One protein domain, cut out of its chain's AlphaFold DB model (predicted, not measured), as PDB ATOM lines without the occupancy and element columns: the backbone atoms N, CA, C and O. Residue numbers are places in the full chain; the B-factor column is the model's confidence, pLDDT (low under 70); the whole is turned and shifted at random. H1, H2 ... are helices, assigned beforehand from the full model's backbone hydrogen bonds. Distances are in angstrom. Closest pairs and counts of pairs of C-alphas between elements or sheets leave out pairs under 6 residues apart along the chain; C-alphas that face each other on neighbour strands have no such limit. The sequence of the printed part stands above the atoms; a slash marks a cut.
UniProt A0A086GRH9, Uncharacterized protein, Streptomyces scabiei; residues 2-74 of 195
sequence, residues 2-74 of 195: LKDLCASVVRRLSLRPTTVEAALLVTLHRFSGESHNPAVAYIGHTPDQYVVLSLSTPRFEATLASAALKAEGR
ATOM      1  N   LEU A   2      39.609   5.149 -24.688       87.81
ATOM      2  CA  LEU A   2      39.382   3.721 -24.367       87.81
ATOM      3  C   LEU A   2      38.841   2.900 -25.548       87.81
ATOM      4  O   LEU A   2      39.321   1.802 -25.797       87.81
ATOM      5  N   LYS A   3      37.893   3.454 -26.314       88.00
ATOM      6  CA  LYS A   3      37.382   2.813 -27.538       88.00
ATOM      7  C   LYS A   3      38.493   2.571 -28.564       88.00
ATOM      8  O   LYS A   3      38.564   1.491 -29.139       88.00
ATOM      9  N   ASP A   4      39.384   3.544 -28.736       90.69
ATOM     10  CA  ASP A   4      40.512   3.456 -29.670       90.69
ATOM     11  C   ASP A   4      41.548   2.432 -29.194       90.69
ATOM     12  O   ASP A   4      42.056   1.650 -29.996       90.69
ATOM     13  N   LEU A   5      41.807   2.382 -27.882       90.12
ATOM     14  CA  LEU A   5      42.665   1.376 -27.258       90.12
ATOM     15  C   LEU A   5      42.103  -0.036 -27.472       90.12
ATOM     16  O   LEU A   5      42.815  -0.907 -27.962       90.12
ATOM     17  N   CYS A   6      40.819  -0.259 -27.180       92.50
ATOM     18  CA  CYS A   6      40.165  -1.548 -27.407       92.50
ATOM     19  C   CYS A   6      40.189  -1.946 -28.886       92.50
ATOM     20  O   CYS A   6      40.564  -3.071 -29.203       92.50
ATOM     21  N   ALA A   7      39.858  -1.028 -29.798       93.50
ATOM     22  CA  ALA A   7      39.923  -1.281 -31.236       93.50
ATOM     23  C   ALA A   7      41.353  -1.617 -31.699       93.50
ATOM     24  O   ALA A   7      41.548  -2.521 -32.515       93.50
ATOM     25  N   SER A   8      42.361  -0.933 -31.149       93.50
ATOM     26  CA  SER A   8      43.772  -1.223 -31.407       93.50
ATOM     27  C   SER A   8      44.154  -2.628 -30.935       93.50
ATOM     28  O   SER A   8      44.751  -3.377 -31.707       93.50
ATOM     29  N   VAL A   9      43.759  -3.023 -29.719       92.50
ATOM     30  CA  VAL A   9      44.013  -4.362 -29.157       92.50
ATOM     31  C   VAL A   9      43.316  -5.451 -29.977       92.50
ATOM     32  O   VAL A   9      43.964  -6.430 -30.347       92.50
ATOM     33  N   VAL A  10      42.040  -5.257 -30.334       94.62
ATOM     34  CA  VAL A  10      41.274  -6.148 -31.228       94.62
ATOM     35  C   VAL A  10      42.031  -6.373 -32.533       94.62
ATOM     36  O   VAL A  10      42.280  -7.516 -32.912       94.62
ATOM     37  N   ARG A  11      42.443  -5.287 -33.199       95.62
ATOM     38  CA  ARG A  11      43.129  -5.344 -34.494       95.62
ATOM     39  C   ARG A  11      44.523  -5.959 -34.387       95.62
ATOM     40  O   ARG A  11      44.894  -6.760 -35.234       95.62
ATOM     41  N   ARG A  12      45.310  -5.568 -33.380       95.12
ATOM     42  CA  ARG A  12      46.713  -5.985 -33.218       95.12
ATOM     43  C   ARG A  12      46.841  -7.458 -32.842       95.12
ATOM     44  O   ARG A  12      47.811  -8.093 -33.237       95.12
ATOM     45  N   LEU A  13      45.899  -7.979 -32.059       94.38
ATOM     46  CA  LEU A  13      45.961  -9.338 -31.515       94.38
ATOM     47  C   LEU A  13      44.957 -10.299 -32.163       94.38
ATOM     48  O   LEU A  13      44.930 -11.476 -31.792       94.38
ATOM     49  N   SER A  14      44.162  -9.813 -33.122       95.19
ATOM     50  CA  SER A  14      43.097 -10.558 -33.802       95.19
ATOM     51  C   SER A  14      42.120 -11.204 -32.815       95.19
ATOM     52  O   SER A  14      41.840 -12.398 -32.889       95.19
ATOM     53  N   LEU A  15      41.638 -10.419 -31.847       94.69
ATOM     54  CA  LEU A  15      40.735 -10.876 -30.782       94.69
ATOM     55  C   LEU A  15      39.290 -10.474 -31.067       94.69
ATOM     56  O   LEU A  15      39.028  -9.517 -31.794       94.69
ATOM     57  N   ARG A  16      38.332 -11.168 -30.447       95.44
ATOM     58  CA  ARG A  16      36.920 -10.779 -30.527       95.44
ATOM     59  C   ARG A  16      36.691  -9.476 -29.744       95.44
ATOM     60  O   ARG A  16      37.164  -9.377 -28.609       95.44
ATOM     61  N   PRO A  17      35.933  -8.499 -30.283       95.19
ATOM     62  CA  PRO A  17      35.629  -7.255 -29.571       95.19
ATOM     63  C   PRO A  17      35.022  -7.484 -28.185       95.19
ATOM     64  O   PRO A  17      35.462  -6.874 -27.217       95.19
ATOM     65  N   THR A  18      34.096  -8.436 -28.070       95.06
ATOM     66  CA  THR A  18      33.436  -8.793 -26.807       95.06
ATOM     67  C   THR A  18      34.414  -9.315 -25.753       95.06
ATOM     68  O   THR A  18      34.289  -8.981 -24.576       95.06
ATOM     69  N   THR A  19      35.429 -10.086 -26.158       95.75
ATOM     70  CA  THR A  19      36.497 -10.550 -25.261       95.75
ATOM     71  C   THR A  19      37.323  -9.373 -24.747       95.75
ATOM     72  O   THR A  19      37.622  -9.296 -23.557       95.75
ATOM     73  N   VAL A  20      37.668  -8.423 -25.622       96.12
ATOM     74  CA  VAL A  20      38.436  -7.230 -25.236       96.12
ATOM     75  C   VAL A  20      37.619  -6.310 -24.323       96.12
ATOM     76  O   VAL A  20      38.171  -5.764 -23.371       96.12
ATOM     77  N   GLU A  21      36.313  -6.174 -24.546       95.12
ATOM     78  CA  GLU A  21      35.410  -5.423 -23.661       95.12
ATOM     79  C   GLU A  21      35.297  -6.066 -22.271       95.12
ATOM     80  O   GLU A  21      35.423  -5.378 -21.258       95.12
ATOM     81  N   ALA A  22      35.142  -7.393 -22.198       94.44
ATOM     82  CA  ALA A  22      35.136  -8.112 -20.924       94.44
ATOM     83  C   ALA A  22      36.484  -7.980 -20.189       94.44
ATOM     84  O   ALA A  22      36.525  -7.711 -18.987       94.44
ATOM     85  N   ALA A  23      37.600  -8.098 -20.916       96.81
ATOM     86  CA  ALA A  23      38.938  -7.900 -20.366       96.81
ATOM     87  C   ALA A  23      39.173  -6.455 -19.896       96.81
ATOM     88  O   ALA A  23      39.872  -6.244 -18.901       96.81
ATOM     89  N   LEU A  24      38.567  -5.461 -20.557       96.62
ATOM     90  CA  LEU A  24      38.615  -4.066 -20.122       96.62
ATOM     91  C   LEU A  24      37.967  -3.896 -18.750       96.62
ATOM     92  O   LEU A  24      38.568  -3.254 -17.893       96.62
ATOM     93  N   LEU A  25      36.802  -4.501 -18.506       95.31
ATOM     94  CA  LEU A  25      36.140  -4.434 -17.198       95.31
ATOM     95  C   LEU A  25      37.010  -5.036 -16.086       95.31
ATOM     96  O   LEU A  25      37.189  -4.413 -15.042       95.31
ATOM     97  N   VAL A  26      37.613  -6.204 -16.332       95.25
ATOM     98  CA  VAL A  26      38.540  -6.847 -15.381       95.25
ATOM     99  C   VAL A  26      39.768  -5.969 -15.128       95.25
ATOM    100  O   VAL A  26      40.208  -5.814 -13.988       95.25
ATOM    101  N   THR A  27      40.311  -5.356 -16.181       96.31
ATOM    102  CA  THR A  27      41.481  -4.473 -16.081       96.31
ATOM    103  C   THR A  27      41.147  -3.208 -15.294       96.31
ATOM    104  O   THR A  27      41.878  -2.854 -14.374       96.31
ATOM    105  N   LEU A  28      40.017  -2.558 -15.577       95.62
ATOM    106  CA  LEU A  28      39.549  -1.394 -14.824       95.62
ATOM    107  C   LEU A  28      39.328  -1.731 -13.348       95.62
ATOM    108  O   LEU A  28      39.762  -0.973 -12.485       95.62
ATOM    109  N   HIS A  29      38.723  -2.885 -13.050       95.06
ATOM    110  CA  HIS A  29      38.530  -3.332 -11.673       95.06
ATOM    111  C   HIS A  29      39.865  -3.512 -10.942       95.06
ATOM    112  O   HIS A  29      40.017  -3.053  -9.813       95.06
ATOM    113  N   ARG A  30      40.867  -4.103 -11.605       94.19
ATOM    114  CA  ARG A  30      42.215  -4.240 -11.044       94.19
ATOM    115  C   ARG A  30      42.840  -2.883 -10.711       94.19
ATOM    116  O   ARG A  30      43.286  -2.691  -9.586       94.19
ATOM    117  N   PHE A  31      42.857  -1.946 -11.658       93.75
ATOM    118  CA  PHE A  31      43.447  -0.621 -11.430       93.75
ATOM    119  C   PHE A  31      42.657   0.204 -10.405       93.75
ATOM    120  O   PHE A  31      43.254   0.962  -9.648       93.75
ATOM    121  N   SER A  32      41.340   0.010 -10.319       93.88
ATOM    122  CA  SER A  32      40.519   0.566  -9.240       93.88
ATOM    123  C   SER A  32      40.839  -0.060  -7.878       93.88
ATOM    124  O   SER A  32      40.774   0.624  -6.866       93.88
ATOM    125  N   GLY A  33      41.222  -1.335  -7.810       90.69
ATOM    126  CA  GLY A  33      41.752  -1.922  -6.576       90.69
ATOM    127  C   GLY A  33      43.094  -1.297  -6.184       90.69
ATOM    128  O   GLY A  33      43.286  -0.882  -5.042       90.69
ATOM    129  N   GLU A  34      44.003  -1.161  -7.154       89.56
ATOM    130  CA  GLU A  34      45.330  -0.556  -6.966       89.56
ATOM    131  C   GLU A  34      45.245   0.927  -6.549       89.56
ATOM    132  O   GLU A  34      46.068   1.384  -5.756       89.56
ATOM    133  N   SER A  35      44.217   1.659  -6.994       88.06
ATOM    134  CA  SER A  35      44.028   3.087  -6.700       88.06
ATOM    135  C   SER A  35      43.801   3.409  -5.219       88.06
ATOM    136  O   SER A  35      43.921   4.563  -4.817       88.06
ATOM    137  N   HIS A  36      43.455   2.407  -4.407       84.81
ATOM    138  CA  HIS A  36      43.248   2.550  -2.964       84.81
ATOM    139  C   HIS A  36      44.506   2.227  -2.147       84.81
ATOM    140  O   HIS A  36      44.475   2.258  -0.916       84.81
ATOM    141  N   ASN A  37      45.624   1.915  -2.808       80.25
ATOM    142  CA  ASN A  37      46.895   1.716  -2.127       80.25
ATOM    143  C   ASN A  37      47.354   3.043  -1.483       80.25
ATOM    144  O   ASN A  37      47.354   4.069  -2.167       80.25
ATOM    145  N   PRO A  38      47.803   3.052  -0.211       70.44
ATOM    146  CA  PRO A  38      48.348   4.247   0.439       70.44
ATOM    147  C   PRO A  38      49.430   4.982  -0.371       70.44
ATOM    148  O   PRO A  38      49.533   6.205  -0.290       70.44
ATOM    149  N   ALA A  39      50.191   4.259  -1.200       70.38
ATOM    150  CA  ALA A  39      51.183   4.840  -2.099       70.38
ATOM    151  C   ALA A  39      50.579   5.816  -3.127       70.38
ATOM    152  O   ALA A  39      51.261   6.750  -3.534       70.38
ATOM    153  N   VAL A  40      49.310   5.642  -3.517       72.12
ATOM    154  CA  VAL A  40      48.597   6.520  -4.462       72.12
ATOM    155  C   VAL A  40      48.281   7.876  -3.835       72.12
ATOM    156  O   VAL A  40      48.487   8.913  -4.457       72.12
ATOM    157  N   ALA A  41      47.855   7.886  -2.570       70.00
ATOM    158  CA  ALA A  41      47.661   9.135  -1.840       70.00
ATOM    159  C   ALA A  41      48.994   9.872  -1.628       70.00
ATOM    160  O   ALA A  41      49.036  11.099  -1.675       70.00
ATOM    161  N   TYR A  42      50.086   9.125  -1.427       66.69
ATOM    162  CA  TYR A  42      51.415   9.702  -1.241       66.69
ATOM    163  C   TYR A  42      51.895  10.474  -2.465       66.69
ATOM    164  O   TYR A  42      52.372  11.580  -2.289       66.69
ATOM    165  N   ILE A  43      51.696   9.964  -3.682       69.12
ATOM    166  CA  ILE A  43      52.053  10.662  -4.934       69.12
ATOM    167  C   ILE A  43      51.115  11.843  -5.277       69.12
ATOM    168  O   ILE A  43      51.188  12.410  -6.366       69.12
ATOM    169  N   GLY A  44      50.212  12.215  -4.361       72.31
ATOM    170  CA  GLY A  44      49.308  13.357  -4.502       72.31
ATOM    171  C   GLY A  44      48.131  13.126  -5.452       72.31
ATOM    172  O   GLY A  44      47.498  14.091  -5.879       72.31
ATOM    173  N   HIS A  45      47.830  11.868  -5.794       81.50
ATOM    174  CA  HIS A  45      46.696  11.523  -6.649       81.50
ATOM    175  C   HIS A  45      45.531  10.995  -5.811       81.50
ATOM    176  O   HIS A  45      45.691  10.183  -4.902       81.50
ATOM    177  N   THR A  46      44.322  11.430  -6.150       87.75
ATOM    178  CA  THR A  46      43.095  10.753  -5.708       87.75
ATOM    179  C   THR A  46      42.945   9.405  -6.428       87.75
ATOM    180  O   THR A  46      43.502   9.237  -7.520       87.75
ATOM    181  N   PRO A  47      42.161   8.454  -5.883       88.56
ATOM    182  CA  PRO A  47      41.884   7.189  -6.562       88.56
ATOM    183  C   PRO A  47      41.404   7.369  -8.012       88.56
ATOM    184  O   PRO A  47      41.910   6.708  -8.920       88.56
ATOM    185  N   ASP A  48      40.512   8.330  -8.257       90.50
ATOM    186  CA  ASP A  48      39.992   8.620  -9.598       90.50
ATOM    187  C   ASP A  48      41.076   9.165 -10.535       90.50
ATOM    188  O   ASP A  48      41.188   8.732 -11.684       90.50
ATOM    189  N   GLN A  49      41.921  10.080 -10.048       89.69
ATOM    190  CA  GLN A  49      43.042  10.611 -10.829       89.69
ATOM    191  C   GLN A  49      44.043   9.514 -11.192       89.69
ATOM    192  O   GLN A  49      44.515   9.481 -12.328       89.69
ATOM    193  N   TYR A  50      44.320   8.592 -10.268       90.25
ATOM    194  CA  TYR A  50      45.176   7.441 -10.535       90.25
ATOM    195  C   TYR A  50      44.604   6.550 -11.636       90.25
ATOM    196  O   TYR A  50      45.328   6.194 -12.569       90.25
ATOM    197  N   VAL A  51      43.310   6.213 -11.570       91.88
ATOM    198  CA  VAL A  51      42.666   5.390 -12.603       91.88
ATOM    199  C   VAL A  51      42.725   6.099 -13.951       91.88
ATOM    200  O   VAL A  51      43.189   5.497 -14.914       91.88
ATOM    201  N   VAL A  52      42.339   7.380 -14.020       91.44
ATOM    202  CA  VAL A  52      42.359   8.175 -15.262       91.44
ATOM    203  C   VAL A  52      43.760   8.231 -15.870       91.44
ATOM    204  O   VAL A  52      43.914   8.004 -17.072       91.44
ATOM    205  N   LEU A  53      44.783   8.488 -15.052       89.94
ATOM    206  CA  LEU A  53      46.175   8.521 -15.491       89.94
ATOM    207  C   LEU A  53      46.624   7.154 -16.021       89.94
ATOM    208  O   LEU A  53      47.196   7.071 -17.111       89.94
ATOM    209  N   SER A  54      46.294   6.086 -15.289       91.50
ATOM    210  CA  SER A  54      46.632   4.704 -15.641       91.50
ATOM    211  C   SER A  54      46.157   4.337 -17.041       91.50
ATOM    212  O   SER A  54      46.904   3.683 -17.766       91.50
ATOM    213  N   LEU A  55      44.978   4.810 -17.470       92.69
ATOM    214  CA  LEU A  55      44.414   4.509 -18.796       92.69
ATOM    215  C   LEU A  55      45.315   4.930 -19.967       92.69
ATOM    216  O   LEU A  55      45.135   4.437 -21.080       92.69
ATOM    217  N   SER A  56      46.241   5.862 -19.734       89.69
ATOM    218  CA  SER A  56      47.184   6.357 -20.742       89.69
ATOM    219  C   SER A  56      48.557   5.678 -20.679       89.69
ATOM    220  O   SER A  56      49.426   5.962 -21.500       89.69
ATOM    221  N   THR A  57      48.769   4.781 -19.713       91.81
ATOM    222  CA  THR A  57      50.070   4.149 -19.478       91.81
ATOM    223  C   THR A  57      50.262   2.882 -20.319       91.81
ATOM    224  O   THR A  57      49.318   2.101 -20.487       91.81
ATOM    225  N   PRO A  58      51.501   2.589 -20.762       92.31
ATOM    226  CA  PRO A  58      51.827   1.319 -21.413       92.31
ATOM    227  C   PRO A  58      51.493   0.093 -20.548       92.31
ATOM    228  O   PRO A  58      51.074  -0.939 -21.072       92.31
ATOM    229  N   ARG A  59      51.594   0.216 -19.215       93.69
ATOM    230  CA  ARG A  59      51.211  -0.836 -18.259       93.69
ATOM    231  C   ARG A  59      49.733  -1.204 -18.369       93.69
ATOM    232  O   ARG A  59      49.399  -2.390 -18.306       93.69
ATOM    233  N   PHE A  60      48.843  -0.224 -18.521       95.06
ATOM    234  CA  PHE A  60      47.412  -0.489 -18.670       95.06
ATOM    235  C   PHE A  60      47.118  -1.209 -19.987       95.06
ATOM    236  O   PHE A  60      46.438  -2.234 -19.971       95.06
ATOM    237  N   GLU A  61      47.691  -0.747 -21.104       95.19
ATOM    238  CA  GLU A  61      47.564  -1.438 -22.395       95.19
ATOM    239  C   GLU A  61      48.088  -2.880 -22.318       95.19
ATOM    240  O   GLU A  61      47.403  -3.808 -22.751       95.19
ATOM    241  N   ALA A  62      49.278  -3.088 -21.748       96.12
ATOM    242  CA  ALA A  62      49.868  -4.415 -21.609       96.12
ATOM    243  C   ALA A  62      49.000  -5.336 -20.740       96.12
ATOM    244  O   ALA A  62      48.792  -6.498 -21.092       96.12
ATOM    245  N   THR A  63      48.437  -4.808 -19.648       96.62
ATOM    246  CA  THR A  63      47.532  -5.553 -18.761       96.62
ATOM    247  C   THR A  63      46.248  -5.948 -19.488       96.62
ATOM    248  O   THR A  63      45.860  -7.114 -19.426       96.62
ATOM    249  N   LEU A  64      45.634  -5.016 -20.225       97.56
ATOM    250  CA  LEU A  64      44.442  -5.271 -21.035       97.56
ATOM    251  C   LEU A  64      44.706  -6.345 -22.097       97.56
ATOM    252  O   LEU A  64      43.953  -7.312 -22.202       97.56
ATOM    253  N   ALA A  65      45.790  -6.199 -22.859       97.12
ATOM    254  CA  ALA A  65      46.186  -7.147 -23.894       97.12
ATOM    255  C   ALA A  65      46.416  -8.556 -23.321       97.12
ATOM    256  O   ALA A  65      45.871  -9.529 -23.840       97.12
ATOM    257  N   SER A  66      47.158  -8.675 -22.215       97.31
ATOM    258  CA  SER A  66      47.398  -9.965 -21.562       97.31
ATOM    259  C   SER A  66      46.121 -10.566 -20.962       97.31
ATOM    260  O   SER A  66      45.938 -11.778 -21.040       97.31
ATOM    261  N   ALA A  67      45.220  -9.759 -20.390       97.06
ATOM    262  CA  ALA A  67      43.932 -10.237 -19.886       97.06
ATOM    263  C   ALA A  67      43.037 -10.764 -21.021       97.06
ATOM    264  O   ALA A  67      42.458 -11.842 -20.893       97.06
ATOM    265  N   ALA A  68      42.978 -10.053 -22.149       97.50
ATOM    266  CA  ALA A  68      42.192 -10.461 -23.310       97.50
ATOM    267  C   ALA A  68      42.745 -11.735 -23.971       97.50
ATOM    268  O   ALA A  68      41.976 -12.619 -24.338       97.50
ATOM    269  N   LEU A  69      44.073 -11.876 -24.063       97.50
ATOM    270  CA  LEU A  69      44.724 -13.099 -24.546       97.50
ATOM    271  C   LEU A  69      44.421 -14.306 -23.644       97.50
ATOM    272  O   LEU A  69      44.075 -15.371 -24.147       97.50
ATOM    273  N   LYS A  70      44.482 -14.136 -22.316       96.81
ATOM    274  CA  LYS A  70      44.108 -15.196 -21.361       96.81
ATOM    275  C   LYS A  70      42.643 -15.605 -21.494       96.81
ATOM    276  O   LYS A  70      42.341 -16.788 -21.446       96.81
ATOM    277  N   ALA A  71      41.737 -14.649 -21.701       95.75
ATOM    278  CA  ALA A  71      40.314 -14.942 -21.877       95.75
ATOM    279  C   ALA A  71      40.008 -15.771 -23.146       95.75
ATOM    280  O   ALA A  71      38.979 -16.438 -23.198       95.75
ATOM    281  N   GLU A  72      40.898 -15.766 -24.143       94.62
ATOM    282  CA  GLU A  72      40.821 -16.607 -25.349       94.62
ATOM    283  C   GLU A  72      41.617 -17.925 -25.226       94.62
ATOM    284  O   GLU A  72      41.762 -18.639 -26.214       94.62
ATOM    285  N   GLY A  73      42.172 -18.251 -24.049       95.75
ATOM    286  CA  GLY A  73      43.009 -19.446 -23.860       95.75
ATOM    287  C   GLY A  73      44.376 -19.359 -24.552       95.75
ATOM    288  O   GLY A  73      44.905 -20.361 -25.029       95.75
ATOM    289  N   ARG A  74      44.924 -18.141 -24.693       97.31
ATOM    290  CA  ARG A  74      46.243 -17.871 -25.295       97.31
ATOM    291  C   ARG A  74      47.255 -17.461 -24.224       97.31
ATOM    292  O   ARG A  74      47.825 -16.370 -24.267       97.31
TER     293      ARG A  74
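Overview. This is residues 2 to 74 of the 195 residues of an uncharacterized protein of Streptomyces scabiei (UniProt A0A086GRH9). An elongated set of crossed helices is built along one long helix, H2, with H5 crossing its residues 19 to 27 and H1 packing steeply on its residues 17 to 24. The short H4 packs on residues 28 to 32 of H2, and the small H3 sits at the far tip, where the backbone turns after H2 and folds back through H4 to H5. The printed part has 73 residues with five named helices, H1 to H5 in order along the chain, and no named strand, and the class is all helix. The whole is compact, with a radius of gyration of the C-alphas of 13.0 A, and the C-alphas span 39 by 21 by 16 A.

Arrangement. H2, residues 17 to 34, is the hub, touching three other helices. H5, residues 58 to 71, touches it with 17 pairs of C-alphas within 8 A; the closest C-alphas are those of Ala 23 and Ala 68, 5.1 A apart. H2 and H5 run opposite ways at a steep tilt of 54 degrees. H1, residues 2 to 13, touches H2 with residues 6 to 10 alone, at a steep tilt of 59 degrees, opposite ways; the closest C-alphas are those of Val 10 and Pro 17, 6.0 A apart. H1 and H5 only just touch, with 3 pairs of C-alphas within 8 A, the closest being those of Val 9 and Ala 65 at 6.3 A; they run the same way at a steep tilt of 58 degrees. H4, residues 47 to 54, touches H2 at a steep tilt of 50 degrees, opposite ways, with the closest C-alphas, those of Phe 31 and Val 51, 6.2 A apart. H4 and H5 are close but not clearly touching: the closest C-alphas, those of Ser 54 and Phe 60, are 6.1 A apart. H3, residues 38 to 42, only just touches H4, and only at the corner by their link, with the C-alphas of Val 40 and Tyr 50 closest at 7.0 A. H2 and H3 are only just apart, at 8.2 A between their closest C-alphas. H1 is apart from H3 and H4, and H3 is apart from H5. In each of the five helices every O i to N i+4 pair is within hydrogen-bond range.

Along the chain. H2 is 25.5 A from C-alpha 17 at (35.629, -7.255, -29.571) to C-alpha 34 at (45.330, -0.556, -6.966). H5 is 19.9 A long and ends at C-alpha 71, (40.314, -14.942, -21.877). H1 begins at C-alpha 2, (39.382, 3.721, -24.367), and is 16.3 A long. H4 is 10.5 A and H3 6.5 A long.

Size, cuts and confidence. The two C-alphas farthest apart, those of Ser 14 and Tyr 42, are 39.2 A apart. The printed part has no cut, and the four links between helices are tight. The mean pLDDT of the printed part is 91.0, and residues 42 to 43 are under 70.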